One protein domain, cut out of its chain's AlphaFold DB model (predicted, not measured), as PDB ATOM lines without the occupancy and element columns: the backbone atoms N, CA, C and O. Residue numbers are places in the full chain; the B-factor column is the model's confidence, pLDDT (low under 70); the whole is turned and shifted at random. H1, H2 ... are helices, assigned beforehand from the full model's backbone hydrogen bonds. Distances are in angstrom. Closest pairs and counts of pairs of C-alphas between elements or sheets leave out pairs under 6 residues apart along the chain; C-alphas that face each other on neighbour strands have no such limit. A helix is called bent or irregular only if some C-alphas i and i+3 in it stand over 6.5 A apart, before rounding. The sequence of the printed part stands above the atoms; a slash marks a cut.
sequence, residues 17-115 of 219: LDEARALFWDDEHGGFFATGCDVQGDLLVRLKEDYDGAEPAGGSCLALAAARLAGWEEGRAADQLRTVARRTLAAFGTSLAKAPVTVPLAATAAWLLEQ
ATOM      1  N   LEU A  17      39.050  56.453   7.983       91.56
ATOM      2  CA  LEU A  17      39.471  55.796   9.219       91.56
ATOM      3  C   LEU A  17      38.573  56.159  10.414       91.56
ATOM      4  O   LEU A  17      38.315  55.298  11.247       91.56
ATOM      5  N   ASP A  18      38.086  57.395  10.505       91.31
ATOM      6  CA  ASP A  18      37.194  57.824  11.586       91.31
ATOM      7  C   ASP A  18      35.818  57.162  11.453       91.31
ATOM      8  O   ASP A  18      35.281  56.649  12.434       91.31
ATOM      9  N   GLU A  19      35.294  57.074  10.229       92.62
ATOM     10  CA  GLU A  19      34.068  56.324   9.919       92.62
ATOM     11  C   GLU A  19      34.233  54.832  10.239       92.62
ATOM     12  O   GLU A  19      33.386  54.231  10.903       92.62
ATOM     13  N   ALA A  20      35.363  54.236   9.842       93.88
ATOM     14  CA  ALA A  20      35.662  52.845  10.156       93.88
ATOM     15  C   ALA A  20      35.767  52.612  11.672       93.88
ATOM     16  O   ALA A  20      35.293  51.601  12.189       93.88
ATOM     17  N   ARG A  21      36.342  53.558  12.420       94.69
ATOM     18  CA  ARG A  21      36.385  53.476  13.883       94.69
ATOM     19  C   ARG A  21      34.992  53.544  14.494       94.69
ATOM     20  O   ARG A  21      34.711  52.768  15.396       94.69
ATOM     21  N   ALA A  22      34.119  54.412  13.990       94.06
ATOM     22  CA  ALA A  22      32.759  54.537  14.503       94.06
ATOM     23  C   ALA A  22      31.940  53.242  14.352       94.06
ATOM     24  O   ALA A  22      31.124  52.940  15.218       94.06
ATOM     25  N   LEU A  23      32.161  52.476  13.278       94.44
ATOM     26  CA  LEU A  23      31.380  51.271  12.977       94.44
ATOM     27  C   LEU A  23      32.029  49.970  13.475       94.44
ATOM     28  O   LEU A  23      31.332  49.059  13.932       94.44
ATOM     29  N   PHE A  24      33.353  49.852  13.376       95.25
ATOM     30  CA  PHE A  24      34.042  48.560  13.480       95.25
ATOM     31  C   PHE A  24      34.980  48.443  14.684       95.25
ATOM     32  O   PHE A  24      35.418  47.335  14.979       95.25
ATOM     33  N   TRP A  25      35.317  49.533  15.376       95.94
ATOM     34  CA  TRP A  25      36.311  49.502  16.453       95.94
ATOM     35  C   TRP A  25      35.840  48.718  17.686       95.94
ATOM     36  O   TRP A  25      34.682  48.803  18.092       95.94
ATOM     37  N   ASP A  26      36.762  47.975  18.298       95.00
ATOM     38  CA  ASP A  26      36.585  47.366  19.616       95.00
ATOM     39  C   ASP A  26      37.292  48.211  20.684       95.00
ATOM     40  O   ASP A  26      38.519  48.182  20.814       95.00
ATOM     41  N   ASP A  27      36.521  48.959  21.472       91.25
ATOM     42  CA  ASP A  27      37.065  49.792  22.545       91.25
ATOM     43  C   ASP A  27      37.675  48.996  23.701       91.25
ATOM     44  O   ASP A  27      38.589  49.499  24.361       91.25
ATOM     45  N   GLU A  28      37.226  47.763  23.930       91.44
ATOM     46  CA  GLU A  28      37.675  46.923  25.038       91.44
ATOM     47  C   GLU A  28      38.998  46.236  24.685       91.44
ATOM     48  O   GLU A  28      40.006  46.424  25.368       91.44
ATOM     49  N   HIS A  29      39.042  45.530  23.553       90.88
ATOM     50  CA  HIS A  29      40.198  44.703  23.183       90.88
ATOM     51  C   HIS A  29      41.070  45.301  22.070       90.88
ATOM     52  O   HIS A  29      42.137  44.764  21.778       90.88
ATOM     53  N   GLY A  30      40.663  46.418  21.459       92.75
ATOM     54  CA  GLY A  30      41.356  47.018  20.316       92.75
ATOM     55  C   GLY A  30      41.171  46.240  19.010       92.75
ATOM     56  O   GLY A  30      40.757  45.080  18.994       92.75
ATOM     57  N   GLY A  31      41.499  46.879  17.889       93.88
ATOM     58  CA  GLY A  31      41.303  46.311  16.556       93.88
ATOM     59  C   GLY A  31      39.876  46.487  16.043       93.88
ATOM     60  O   GLY A  31      39.053  47.157  16.664       93.88
ATOM     61  N   PHE A  32      39.604  45.904  14.878       95.50
ATOM     62  CA  PHE A  32      38.371  46.142  14.133       95.50
ATOM     63  C   PHE A  32      37.640  44.832  13.856       95.50
ATOM     64  O   PHE A  32      38.250  43.855  13.421       95.50
ATOM     65  N   PHE A  33      36.336  44.819  14.108       95.06
ATOM     66  CA  PHE A  33      35.443  43.738  13.712       95.06
ATOM     67  C   PHE A  33      35.211  43.744  12.198       95.06
ATOM     68  O   PHE A  33      35.195  44.802  11.573       95.06
ATOM     69  N   ALA A  34      34.957  42.569  11.625       92.50
ATOM     70  CA  ALA A  34      34.622  42.417  10.208       92.50
ATOM     71  C   ALA A  34      33.239  42.998   9.848       92.50
ATOM     72  O   ALA A  34      32.971  43.325   8.697       92.50
ATOM     73  N   THR A  35      32.348  43.132  10.833       93.25
ATOM     74  CA  THR A  35      30.990  43.661  10.657       93.25
ATOM     75  C   THR A  35      30.768  44.891  11.520       93.25
ATOM     76  O   THR A  35      31.350  45.002  12.604       93.25
ATOM     77  N   GLY A  36      29.935  45.819  11.050       92.56
ATOM     78  CA  GLY A  36      29.625  47.059  11.756       92.56
ATOM     79  C   GLY A  36      28.738  46.829  12.981       92.56
ATOM     80  O   GLY A  36      28.065  45.804  13.113       92.56
ATOM     81  N   CYS A  37      28.758  47.771  13.924       91.12
ATOM     82  CA  CYS A  37      27.889  47.731  15.102       91.12
ATOM     83  C   CYS A  37      26.403  47.957  14.764       91.12
ATOM     84  O   CYS A  37      25.533  47.596  15.550       91.12
ATOM     85  N   ASP A  38      26.115  48.532  13.599       89.56
ATOM     86  CA  ASP A  38      24.781  48.787  13.054       89.56
ATOM     87  C   ASP A  38      23.998  47.505  12.724       89.56
ATOM     88  O   ASP A  38      22.773  47.508  12.803       89.56
ATOM     89  N   VAL A  39      24.694  46.398  12.447       86.88
ATOM     90  CA  VAL A  39      24.098  45.069  12.196       86.88
ATOM     91  C   VAL A  39      24.288  44.092  13.364       86.88
ATOM     92  O   VAL A  39      23.999  42.904  13.250       86.88
ATOM     93  N   GLN A  40      24.788  44.562  14.514       80.31
ATOM     94  CA  GLN A  40      25.124  43.695  15.651       80.31
ATOM     95  C   GLN A  40      23.908  42.952  16.223       80.31
ATOM     96  O   GLN A  40      24.064  41.829  16.693       80.31
ATOM     97  N   GLY A  41      22.712  43.551  16.182       81.31
ATOM     98  CA  GLY A  41      21.479  42.919  16.674       81.31
ATOM     99  C   GLY A  41      21.089  41.641  15.920       81.31
ATOM    100  O   GLY A  41      20.395  40.799  16.483       81.31
ATOM    101  N   ASP A  42      21.593  41.477  14.694       85.31
ATOM    102  CA  ASP A  42      21.302  40.343  13.814       85.31
ATOM    103  C   ASP A  42      22.392  39.255  13.865       85.31
ATOM    104  O   ASP A  42      22.266  38.203  13.234       85.31
ATOM    105  N   LEU A  43      23.477  39.486  14.617       84.62
ATOM    106  CA  LEU A  43      24.640  38.603  14.691       84.62
ATOM    107  C   LEU A  43      24.813  38.028  16.099       84.62
ATOM    108  O   LEU A  43      24.839  38.750  17.090       84.62
ATOM    109  N   LEU A  44      25.035  36.714  16.186       86.50
ATOM    110  CA  LEU A  44      25.352  36.056  17.460       86.50
ATOM    111  C   LEU A  44      26.738  36.460  17.991       86.50
ATOM    112  O   LEU A  44      26.928  36.570  19.199       86.50
ATOM    113  N   VAL A  45      27.710  36.655  17.092       88.44
ATOM    114  CA  VAL A  45      29.102  37.012  17.405       88.44
ATOM    115  C   VAL A  45      29.659  37.894  16.285       88.44
ATOM    116  O   VAL A  45      29.407  37.637  15.109       88.44
ATOM    117  N   ARG A  46      30.455  38.907  16.647       91.31
ATOM    118  CA  ARG A  46      31.279  39.683  15.707       91.31
ATOM    119  C   ARG A  46      32.718  39.189  15.795       91.31
ATOM    120  O   ARG A  46      33.287  39.137  16.883       91.31
ATOM    121  N   LEU A  47      33.294  38.816  14.658       91.56
ATOM    122  CA  LEU A  47      34.661  38.302  14.581       91.56
ATOM    123  C   LEU A  47      35.621  39.395  14.115       91.56
ATOM    124  O   LEU A  47      35.231  40.313  13.391       91.56
ATOM    125  N   LYS A  48      36.880  39.273  14.532       92.44
ATOM    126  CA  LYS A  48      38.003  40.004  13.947       92.44
ATOM    127  C   LYS A  48      38.765  39.025  13.075       92.44
ATOM    128  O   LYS A  48      39.079  37.929  13.529       92.44
ATOM    129  N   GLU A  49      39.026  39.416  11.843       90.00
ATOM    130  CA  GLU A  49      39.877  38.640  10.950       90.00
ATOM    131  C   GLU A  49      41.328  38.763  11.414       90.00
ATOM    132  O   GLU A  49      41.797  39.865  11.701       90.00
ATOM    133  N   ASP A  50      42.032  37.637  11.498       85.38
ATOM    134  CA  ASP A  50      43.401  37.531  12.015       85.38
ATOM    135  C   ASP A  50      44.409  37.023  10.962       85.38
ATOM    136  O   ASP A  50      45.547  36.674  11.298       85.38
ATOM    137  N   TYR A  51      43.990  37.011   9.690       91.00
ATOM    138  CA  TYR A  51      44.711  36.457   8.546       91.00
ATOM    139  C   TYR A  51      44.519  37.318   7.286       91.00
ATOM    140  O   TYR A  51      43.388  37.566   6.872       91.00
ATOM    141  N   ASP A  52      45.616  37.725   6.643       91.31
ATOM    142  CA  ASP A  52      45.591  38.384   5.333       91.31
ATOM    143  C   ASP A  52      45.656  37.310   4.234       91.31
ATOM    144  O   ASP A  52      46.727  36.791   3.902       91.31
ATOM    145  N   GLY A  53      44.494  36.952   3.688       88.12
ATOM    146  CA  GLY A  53      44.369  35.963   2.621       88.12
ATOM    147  C   GLY A  53      44.454  36.569   1.224       88.12
ATOM    148  O   GLY A  53      45.182  37.526   0.974       88.12
ATOM    149  N   ALA A  54      43.689  36.001   0.283       88.75
ATOM    150  CA  ALA A  54      43.494  36.630  -1.027       88.75
ATOM    151  C   ALA A  54      42.856  38.024  -0.888       88.75
ATOM    152  O   ALA A  54      43.175  38.935  -1.648       88.75
ATOM    153  N   GLU A  55      41.995  38.173   0.117       90.31
ATOM    154  CA  GLU A  55      41.531  39.449   0.631       90.31
ATOM    155  C   GLU A  55      42.266  39.736   1.953       90.31
ATOM    156  O   GLU A  55      42.316  38.858   2.823       90.31
ATOM    157  N   PRO A  56      42.897  40.912   2.103       92.31
ATOM    158  CA  PRO A  56      43.543  41.280   3.353       92.31
ATOM    159  C   PRO A  56      42.505  41.520   4.452       92.31
ATOM    160  O   PRO A  56      41.451  42.095   4.185       92.31
ATOM    161  N   ALA A  57      42.842  41.176   5.698       94.38
ATOM    162  CA  ALA A  57      41.952  41.420   6.824       94.38
ATOM    163  C   ALA A  57      41.670  42.922   6.967       94.38
ATOM    164  O   ALA A  57      42.591  43.753   6.920       94.38
ATOM    165  N   GLY A  58      40.409  43.281   7.223       94.00
ATOM    166  CA  GLY A  58      40.022  44.683   7.415       94.00
ATOM    167  C   GLY A  58      40.846  45.368   8.515       94.00
ATOM    168  O   GLY A  58      41.301  46.504   8.356       94.00
ATOM    169  N   GLY A  59      41.137  44.637   9.596       94.81
ATOM    170  CA  GLY A  59      41.996  45.097  10.687       94.81
ATOM    171  C   GLY A  59      43.432  45.412  10.252       94.81
ATOM    172  O   GLY A  59      43.960  46.455  10.635       94.81
ATOM    173  N   SER A  60      44.055  44.576   9.416       95.94
ATOM    174  CA  SER A  60      45.413  44.817   8.908       95.94
ATOM    175  C   SER A  60      45.467  46.049   8.002       95.94
ATOM    176  O   SER A  60      46.368  46.883   8.132       95.94
ATOM    177  N   CYS A  61      44.467  46.211   7.127       96.06
ATOM    178  CA  CYS A  61      44.316  47.398   6.284       96.06
ATOM    179  C   CYS A  61      44.201  48.678   7.123       96.06
ATOM    180  O   CYS A  61      44.886  49.668   6.854       96.06
ATOM    181  N   LEU A  62      43.363  48.659   8.163       96.56
ATOM    182  CA  LEU A  62      43.131  49.814   9.031       96.56
ATOM    183  C   LEU A  62      44.324  50.110   9.949       96.56
ATOM    184  O   LEU A  62      44.620  51.283  10.186       96.56
ATOM    185  N   ALA A  63      45.064  49.092  10.401       96.38
ATOM    186  CA  ALA A  63      46.323  49.279  11.124       96.38
ATOM    187  C   ALA A  63      47.361  50.006  10.258       96.38
ATOM    188  O   ALA A  63      47.972  50.978  10.707       96.38
ATOM    189  N   LEU A  64      47.527  49.575   9.002       96.00
ATOM    190  CA  LEU A  64      48.445  50.211   8.059       96.00
ATOM    191  C   LEU A  64      48.005  51.635   7.707       96.00
ATOM    192  O   LEU A  64      48.841  52.537   7.658       96.00
ATOM    193  N   ALA A  65      46.707  51.859   7.501       95.62
ATOM    194  CA  ALA A  65      46.164  53.190   7.253       95.62
ATOM    195  C   ALA A  65      46.411  54.134   8.440       95.62
ATOM    196  O   ALA A  65      46.876  55.254   8.238       95.62
ATOM    197  N   ALA A  66      46.165  53.677   9.672       96.38
ATOM    198  CA  ALA A  66      46.427  54.453  10.882       96.38
ATOM    199  C   ALA A  66      47.921  54.774  11.048       96.38
ATOM    200  O   ALA A  66      48.264  55.922  11.322       96.38
ATOM    201  N   ALA A  67      48.810  53.802  10.813       96.12
ATOM    202  CA  ALA A  67      50.257  54.017  10.857       96.12
ATOM    203  C   ALA A  67      50.730  55.023   9.790       96.12
ATOM    204  O   ALA A  67      51.548  55.891  10.086       96.12
ATOM    205  N   ARG A  68      50.177  54.961   8.570       94.12
ATOM    206  CA  ARG A  68      50.489  55.924   7.501       94.12
ATOM    207  C   ARG A  68      49.988  57.330   7.804       94.12
ATOM    208  O   ARG A  68      50.718  58.293   7.616       94.12
ATOM    209  N   LEU A  69      48.752  57.454   8.283       93.31
ATOM    210  CA  LEU A  69      48.188  58.748   8.666       93.31
ATOM    211  C   LEU A  69      48.970  59.370   9.826       93.31
ATOM    212  O   LEU A  69      49.222  60.566   9.801       93.31
ATOM    213  N   ALA A  70      49.418  58.569  10.796       94.12
ATOM    214  CA  ALA A  70      50.262  59.055  11.884       94.12
ATOM    215  C   ALA A  70      51.590  59.663  11.404       94.12
ATOM    216  O   ALA A  70      52.152  60.500  12.102       94.12
ATOM    217  N   GLY A  71      52.097  59.246  10.238       92.88
ATOM    218  CA  GLY A  71      53.297  59.824   9.636       92.88
ATOM    219  C   GLY A  71      53.103  61.246   9.105       92.88
ATOM    220  O   GLY A  71      54.083  61.968   8.994       92.88
ATOM    221  N   TRP A  72      51.861  61.650   8.830       91.69
ATOM    222  CA  TRP A  72      51.515  62.988   8.340       91.69
ATOM    223  C   TRP A  72      51.103  63.967   9.443       91.69
ATOM    224  O   TRP A  72      50.994  65.160   9.172       91.69
ATOM    225  N   GLU A  73      50.863  63.474  10.657       90.69
ATOM    226  CA  GLU A  73      50.371  64.261  11.789       90.69
ATOM    227  C   GLU A  73      51.462  64.535  12.822       90.69
ATOM    228  O   GLU A  73      52.328  63.693  13.061       90.69
ATOM    229  N   GLU A  74      51.316  65.641  13.548       88.44
ATOM    230  CA  GLU A  74      52.132  65.967  14.719       88.44
ATOM    231  C   GLU A  74      51.326  65.915  16.029       88.44
ATOM    232  O   GLU A  74      50.089  65.954  16.062       88.44
ATOM    233  N   GLY A  75      52.047  65.819  17.147       90.12
ATOM    234  CA  GLY A  75      51.485  65.890  18.494       90.12
ATOM    235  C   GLY A  75      50.350  64.891  18.754       90.12
ATOM    236  O   GLY A  75      50.412  63.717  18.389       90.12
ATOM    237  N   ARG A  76      49.275  65.367  19.398       91.81
ATOM    238  CA  ARG A  76      48.194  64.496  19.896       91.81
ATOM    239  C   ARG A  76      47.454  63.734  18.797       91.81
ATOM    240  O   ARG A  76      46.999  62.624  19.058       91.81
ATOM    241  N   ALA A  77      47.294  64.318  17.610       89.81
ATOM    242  CA  ALA A  77      46.624  63.643  16.498       89.81
ATOM    243  C   ALA A  77      47.445  62.427  16.037       89.81
ATOM    244  O   ALA A  77      46.908  61.325  15.896       89.81
ATOM    245  N   ALA A  78      48.763  62.603  15.924       92.19
ATOM    246  CA  ALA A  78      49.698  61.531  15.610       92.19
ATOM    247  C   ALA A  78      49.675  60.424  16.675       92.19
ATOM    248  O   ALA A  78      49.570  59.244  16.345       92.19
ATOM    249  N   ASP A  79      49.706  60.795  17.957       94.56
ATOM    250  CA  ASP A  79      49.694  59.842  19.074       94.56
ATOM    251  C   ASP A  79      48.420  58.991  19.111       94.56
ATOM    252  O   ASP A  79      48.474  57.782  19.361       94.56
ATOM    253  N   GLN A  80      47.264  59.597  18.822       94.81
ATOM    254  CA  GLN A  80      45.993  58.878  18.732       94.81
ATOM    255  C   GLN A  80      46.013  57.849  17.597       94.81
ATOM    256  O   GLN A  80      45.629  56.697  17.809       94.81
ATOM    257  N   LEU A  81      46.511  58.222  16.418       95.75
ATOM    258  CA  LEU A  81      46.620  57.321  15.268       95.75
ATOM    259  C   LEU A  81      47.626  56.187  15.516       95.75
ATOM    260  O   LEU A  81      47.312  55.023  15.257       95.75
ATOM    261  N   ARG A  82      48.791  56.490  16.110       96.50
ATOM    262  CA  ARG A  82      49.765  55.469  16.543       96.50
ATOM    263  C   ARG A  82      49.149  54.510  17.555       96.50
ATOM    264  O   ARG A  82      49.375  53.305  17.473       96.50
ATOM    265  N   THR A  83      48.338  55.017  18.483       97.19
ATOM    266  CA  THR A  83      47.629  54.192  19.469       97.19
ATOM    267  C   THR A  83      46.621  53.260  18.799       97.19
ATOM    268  O   THR A  83      46.596  52.073  19.122       97.19
ATOM    269  N   VAL A  84      45.833  53.752  17.838       96.69
ATOM    270  CA  VAL A  84      44.902  52.922  17.051       96.69
ATOM    271  C   VAL A  84      45.652  51.806  16.323       96.69
ATOM    272  O   VAL A  84      45.267  50.640  16.433       96.69
ATOM    273  N   ALA A  85      46.759  52.133  15.649       97.00
ATOM    274  CA  ALA A  85      47.582  51.146  14.957       97.00
ATOM    275  C   ALA A  85      48.146  50.099  15.936       97.00
ATOM    276  O   ALA A  85      47.919  48.906  15.754       97.00
ATOM    277  N   ARG A  86      48.787  50.525  17.034       97.44
ATOM    278  CA  ARG A  86      49.373  49.623  18.045       97.44
ATOM    279  C   ARG A  86      48.341  48.719  18.715       97.44
ATOM    280  O   ARG A  86      48.592  47.529  18.876       97.44
ATOM    281  N   ARG A  87      47.171  49.254  19.081       96.88
ATOM    282  CA  ARG A  87      46.084  48.459  19.679       96.88
ATOM    283  C   ARG A  87      45.504  47.454  18.688       96.88
ATOM    284  O   ARG A  87      45.176  46.344  19.086       96.88
ATOM    285  N   THR A  88      45.433  47.809  17.407       95.69
ATOM    286  CA  THR A  88      45.067  46.848  16.361       95.69
ATOM    287  C   THR A  88      46.111  45.741  16.252       95.69
ATOM    288  O   THR A  88      45.761  44.571  16.316       95.69
ATOM    289  N   LEU A  89      47.400  46.088  16.182       95.81
ATOM    290  CA  LEU A  89      48.493  45.115  16.094       95.81
ATOM    291  C   LEU A  89      48.562  44.178  17.305       95.81
ATOM    292  O   LEU A  89      48.890  43.006  17.142       95.81
ATOM    293  N   ALA A  90      48.204  44.654  18.500       94.38
ATOM    294  CA  ALA A  90      48.099  43.808  19.685       94.38
ATOM    295  C   ALA A  90      47.047  42.694  19.510       94.38
ATOM    296  O   ALA A  90      47.299  41.562  19.921       94.38
ATOM    297  N   ALA A  91      45.925  42.972  18.834       90.69
ATOM    298  CA  ALA A  91      44.925  41.955  18.500       90.69
ATOM    299  C   ALA A  91      45.465  40.901  17.509       90.69
ATOM    300  O   ALA A  91      45.103  39.731  17.604       90.69
ATOM    301  N   PHE A  92      46.397  41.282  16.628       87.94
ATOM    302  CA  PHE A  92      47.128  40.373  15.730       87.94
ATOM    303  C   PHE A  92      48.379  39.742  16.368       87.94
ATOM    304  O   PHE A  92      49.113  39.018  15.694       87.94
ATOM    305  N   GLY A  93      48.663  40.010  17.649       86.38
ATOM    306  CA  GLY A  93      49.966  39.743  18.265       86.38
ATOM    307  C   GLY A  93      50.431  38.289  18.149       86.38
ATOM    308  O   GLY A  93      51.609  38.038  17.901       86.38
ATOM    309  N   THR A  94      49.512  37.323  18.247       86.81
ATOM    310  CA  THR A  94      49.842  35.898  18.072       86.81
ATOM    311  C   THR A  94      50.283  35.587  16.640       86.81
ATOM    312  O   THR A  94      51.321  34.944  16.460       86.81
ATOM    313  N   SER A  95      49.533  36.051  15.635       88.69
ATOM    314  CA  SER A  95      49.854  35.862  14.214       88.69
ATOM    315  C   SER A  95      51.163  36.564  13.852       88.69
ATOM    316  O   SER A  95      52.048  35.943  13.272       88.69
ATOM    317  N   LEU A  96      51.350  37.814  14.289       90.50
ATOM    318  CA  LEU A  96      52.583  38.577  14.070       90.50
ATOM    319  C   LEU A  96      53.816  37.905  14.685       90.50
ATOM    320  O   LEU A  96      54.867  37.862  14.051       90.50
ATOM    321  N   ALA A  97      53.699  37.370  15.903       91.44
ATOM    322  CA  ALA A  97      54.826  36.757  16.600       91.44
ATOM    323  C   ALA A  97      55.205  35.379  16.039       91.44
ATOM    324  O   ALA A  97      56.382  35.022  16.035       91.44
ATOM    325  N   LYS A  98      54.223  34.581  15.603       92.56
ATOM    326  CA  LYS A  98      54.451  33.186  15.188       92.56
ATOM    327  C   LYS A  98      54.583  33.010  13.678       92.56
ATOM    328  O   LYS A  98      55.311  32.124  13.242       92.56
ATOM    329  N   ALA A  99      53.860  33.805  12.896       92.69
ATOM    330  CA  ALA A  99      53.757  33.648  11.451       92.69
ATOM    331  C   ALA A  99      53.476  34.998  10.754       92.69
ATOM    332  O   ALA A  99      52.445  35.151  10.109       92.69
ATOM    333  N   PRO A 100      54.385  35.990  10.810       91.00
ATOM    334  CA  PRO A 100      54.142  37.330  10.253       91.00
ATOM    335  C   PRO A 100      53.812  37.335   8.750       91.00
ATOM    336  O   PRO A 100      53.154  38.247   8.260       91.00
ATOM    337  N   VAL A 101      54.221  36.291   8.018       93.31
ATOM    338  CA  VAL A 101      53.881  36.081   6.601       93.31
ATOM    339  C   VAL A 101      52.381  35.875   6.355       93.31
ATOM    340  O   VAL A 101      51.929  36.053   5.231       93.31
ATOM    341  N   THR A 102      51.603  35.519   7.381       94.00
ATOM    342  CA  THR A 102      50.145  35.355   7.280       94.00
ATOM    343  C   THR A 102      49.388  36.661   7.497       94.00
ATOM    344  O   THR A 102      48.173  36.686   7.346       94.00
ATOM    345  N   VAL A 103      50.086  37.731   7.892       95.00
ATOM    346  CA  VAL A 103      49.530  39.069   8.137       95.00
ATOM    347  C   VAL A 103      50.468  40.181   7.614       95.00
ATOM    348  O   VAL A 103      50.855  41.081   8.367       95.00
ATOM    349  N   PRO A 104      50.915  40.132   6.340       95.31
ATOM    350  CA  PRO A 104      51.876  41.071   5.764       95.31
ATOM    351  C   PRO A 104      51.513  42.551   5.926       95.31
ATOM    352  O   PRO A 104      52.423  43.365   6.110       95.31
ATOM    353  N   LEU A 105      50.232  42.941   5.877       95.69
ATOM    354  CA  LEU A 105      49.864  44.352   6.034       95.69
ATOM    355  C   LEU A 105      49.993  44.803   7.492       95.69
ATOM    356  O   LEU A 105      50.517  45.890   7.745       95.69
ATOM    357  N   ALA A 106      49.617  43.949   8.448       95.38
ATOM    358  CA  ALA A 106      49.852  44.207   9.866       95.38
ATOM    359  C   ALA A 106      51.359  44.255  10.177       95.38
ATOM    360  O   ALA A 106      51.820  45.157  10.874       95.38
ATOM    361  N   ALA A 107      52.154  43.346   9.604       95.50
ATOM    362  CA  ALA A 107      53.608  43.352   9.762       95.50
ATOM    363  C   ALA A 107      54.236  44.633   9.185       95.50
ATOM    364  O   ALA A 107      55.107  45.241   9.808       95.50
ATOM    365  N   THR A 108      53.741  45.095   8.033       95.19
ATOM    366  CA  THR A 108      54.158  46.368   7.427       95.19
ATOM    367  C   THR A 108      53.788  47.558   8.311       95.19
ATOM    368  O   THR A 108      54.598  48.465   8.480       95.19
ATOM    369  N   ALA A 109      52.591  47.558   8.902       95.81
ATOM    370  CA  ALA A 109      52.166  48.602   9.828       95.81
ATOM    371  C   ALA A 109      53.046  48.636  11.087       95.81
ATOM    372  O   ALA A 109      53.458  49.714  11.507       95.81
ATOM    373  N   ALA A 110      53.380  47.470  11.650       95.38
ATOM    374  CA  ALA A 110      54.291  47.359  12.786       95.38
ATOM    375  C   ALA A 110      55.673  47.928  12.451       95.38
ATOM    376  O   ALA A 110      56.184  48.760  13.190       95.38
ATOM    377  N   TRP A 111      56.241  47.548  11.304       94.94
ATOM    378  CA  TRP A 111      57.525  48.081  10.854       94.94
ATOM    379  C   TRP A 111      57.490  49.598  10.625       94.94
ATOM    380  O   TRP A 111      58.417  50.295  11.034       94.94
ATOM    381  N   LEU A 112      56.413  50.116  10.022       94.44
ATOM    382  CA  LEU A 112      56.246  51.544   9.744       94.44
ATOM    383  C   LEU A 112      56.201  52.389  11.026       94.44
ATOM    384  O   LEU A 112      56.731  53.493  11.036       94.44
ATOM    385  N   LEU A 113      55.602  51.875  12.106       94.44
ATOM    386  CA  LEU A 113      55.542  52.570  13.400       94.44
ATOM    387  C   LEU A 113      56.913  52.755  14.066       94.44
ATOM    388  O   LEU A 113      57.035  53.610  14.942       94.44
ATOM    389  N   GLU A 114      57.910  51.971  13.657       93.50
ATOM    390  CA  GLU A 114      59.291  52.060  14.142       93.50
ATOM    391  C   GLU A 114      60.168  52.964  13.261       93.50
ATOM    392  O   GLU A 114      61.327  53.205  13.593       93.50
ATOM    393  N   GLN A 115      59.645  53.460  12.133       91.81
ATOM    394  CA  GLN A 115      60.373  54.382  11.264       91.81
ATOM    395  C   GLN A 115      59.984  55.834  11.577       91.81
ATOM    396  O   GLN A 115      58.790  56.136  11.691       91.81
TER     397      GLN A 115
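AT A GLANCE: This is residues 17 to 115 of the 219 residues of the protein "Hypothetical protein" of Sexangularia sp. CB-2014 (UniProt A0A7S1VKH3). A small up-and-down bundle of three helices makes the body: H3 and H4 form a helical hairpin, and H6 packs along H3, the three centres making a triangle. The short H5 lies near one end of the bundle, where the chain turns from H4 back to H6, while H1 and the irregular H2 lie off to the side of H3 away from H6, with H2 farthest out and long loops running to and from it. The printed part has 99 residues with six named helices, H1 to H6 in order along the chain, and no named strand; the class is all helix. The whole is compact, with a radius of gyration of the C-alphas of 13.1 A, and the C-alphas span 41 by 31 by 22 A.

HOW THE PARTS SIT: H1, residues 17 to 24, and H2, residues 37 to 42, only just touch, with 3 pairs of C-alphas within 8 A; the closest are those of Leu 23 and Cys 37, 5.4 A apart. H1 also only just touches H3, residues 58 to 72, with 3 such pairs, and H3 does so with residues 62 to 66 alone; the closest C-alphas, of Leu 17 and Leu 62, are 7.0 A apart. H3 is the hub, touching three helices. It touches H4, residues 75 to 91, at a shallow tilt of 24 degrees, opposite ways, with the C-alphas of Ala 63 and Ala 85 closest at 4.4 A. H5, residues 93 to 98, is close to H4 but not clearly touching it, with the C-alphas of Leu 89 and Leu 96 closest at 8.0 A. H6, residues 104 to 113, touches H3 at a shallow tilt of 24 degrees, the same way, with the C-alphas of Leu 64 and Ala 109 closest at 4.4 A. H4 touches H6 with residues 82 to 89 alone, opposite ways at a tilt of 36 degrees, only just steep; the closest C-alphas, of Leu 89 and Ala 106, are 6.4 A apart. H2 and H3 are apart. Every O i to N i+4 pair is within hydrogen-bond range in H1, H4, H5 and H6; in H3 10 of 11 are, and in H2 0 of 2, beside 2 of 3 O i to N i+3 pairs.

IN THESE COORDINATES: H1 begins at C-alpha 17 (39.471, 55.796, 9.219). H2 is irregular: C-alphas 38 and 41 are 7.6 A apart. H3 is 21.6 A from first to last C-alpha, H4 24.8 A, from C-alpha 75 (51.485, 65.890, 18.494), and H6 14.3 A, ending at C-alpha 113 (55.542, 52.570, 13.400).

THE WHOLE: The two C-alphas farthest apart, of Asp 42 and Gln 115, are 41.6 A apart. The printed part has no cut. The links H1 to H2 and H2 to H3 are long, with 12 and 15 residues; the other three are tight. The mean pLDDT of the printed part is 92.6, and no printed residue is under 70.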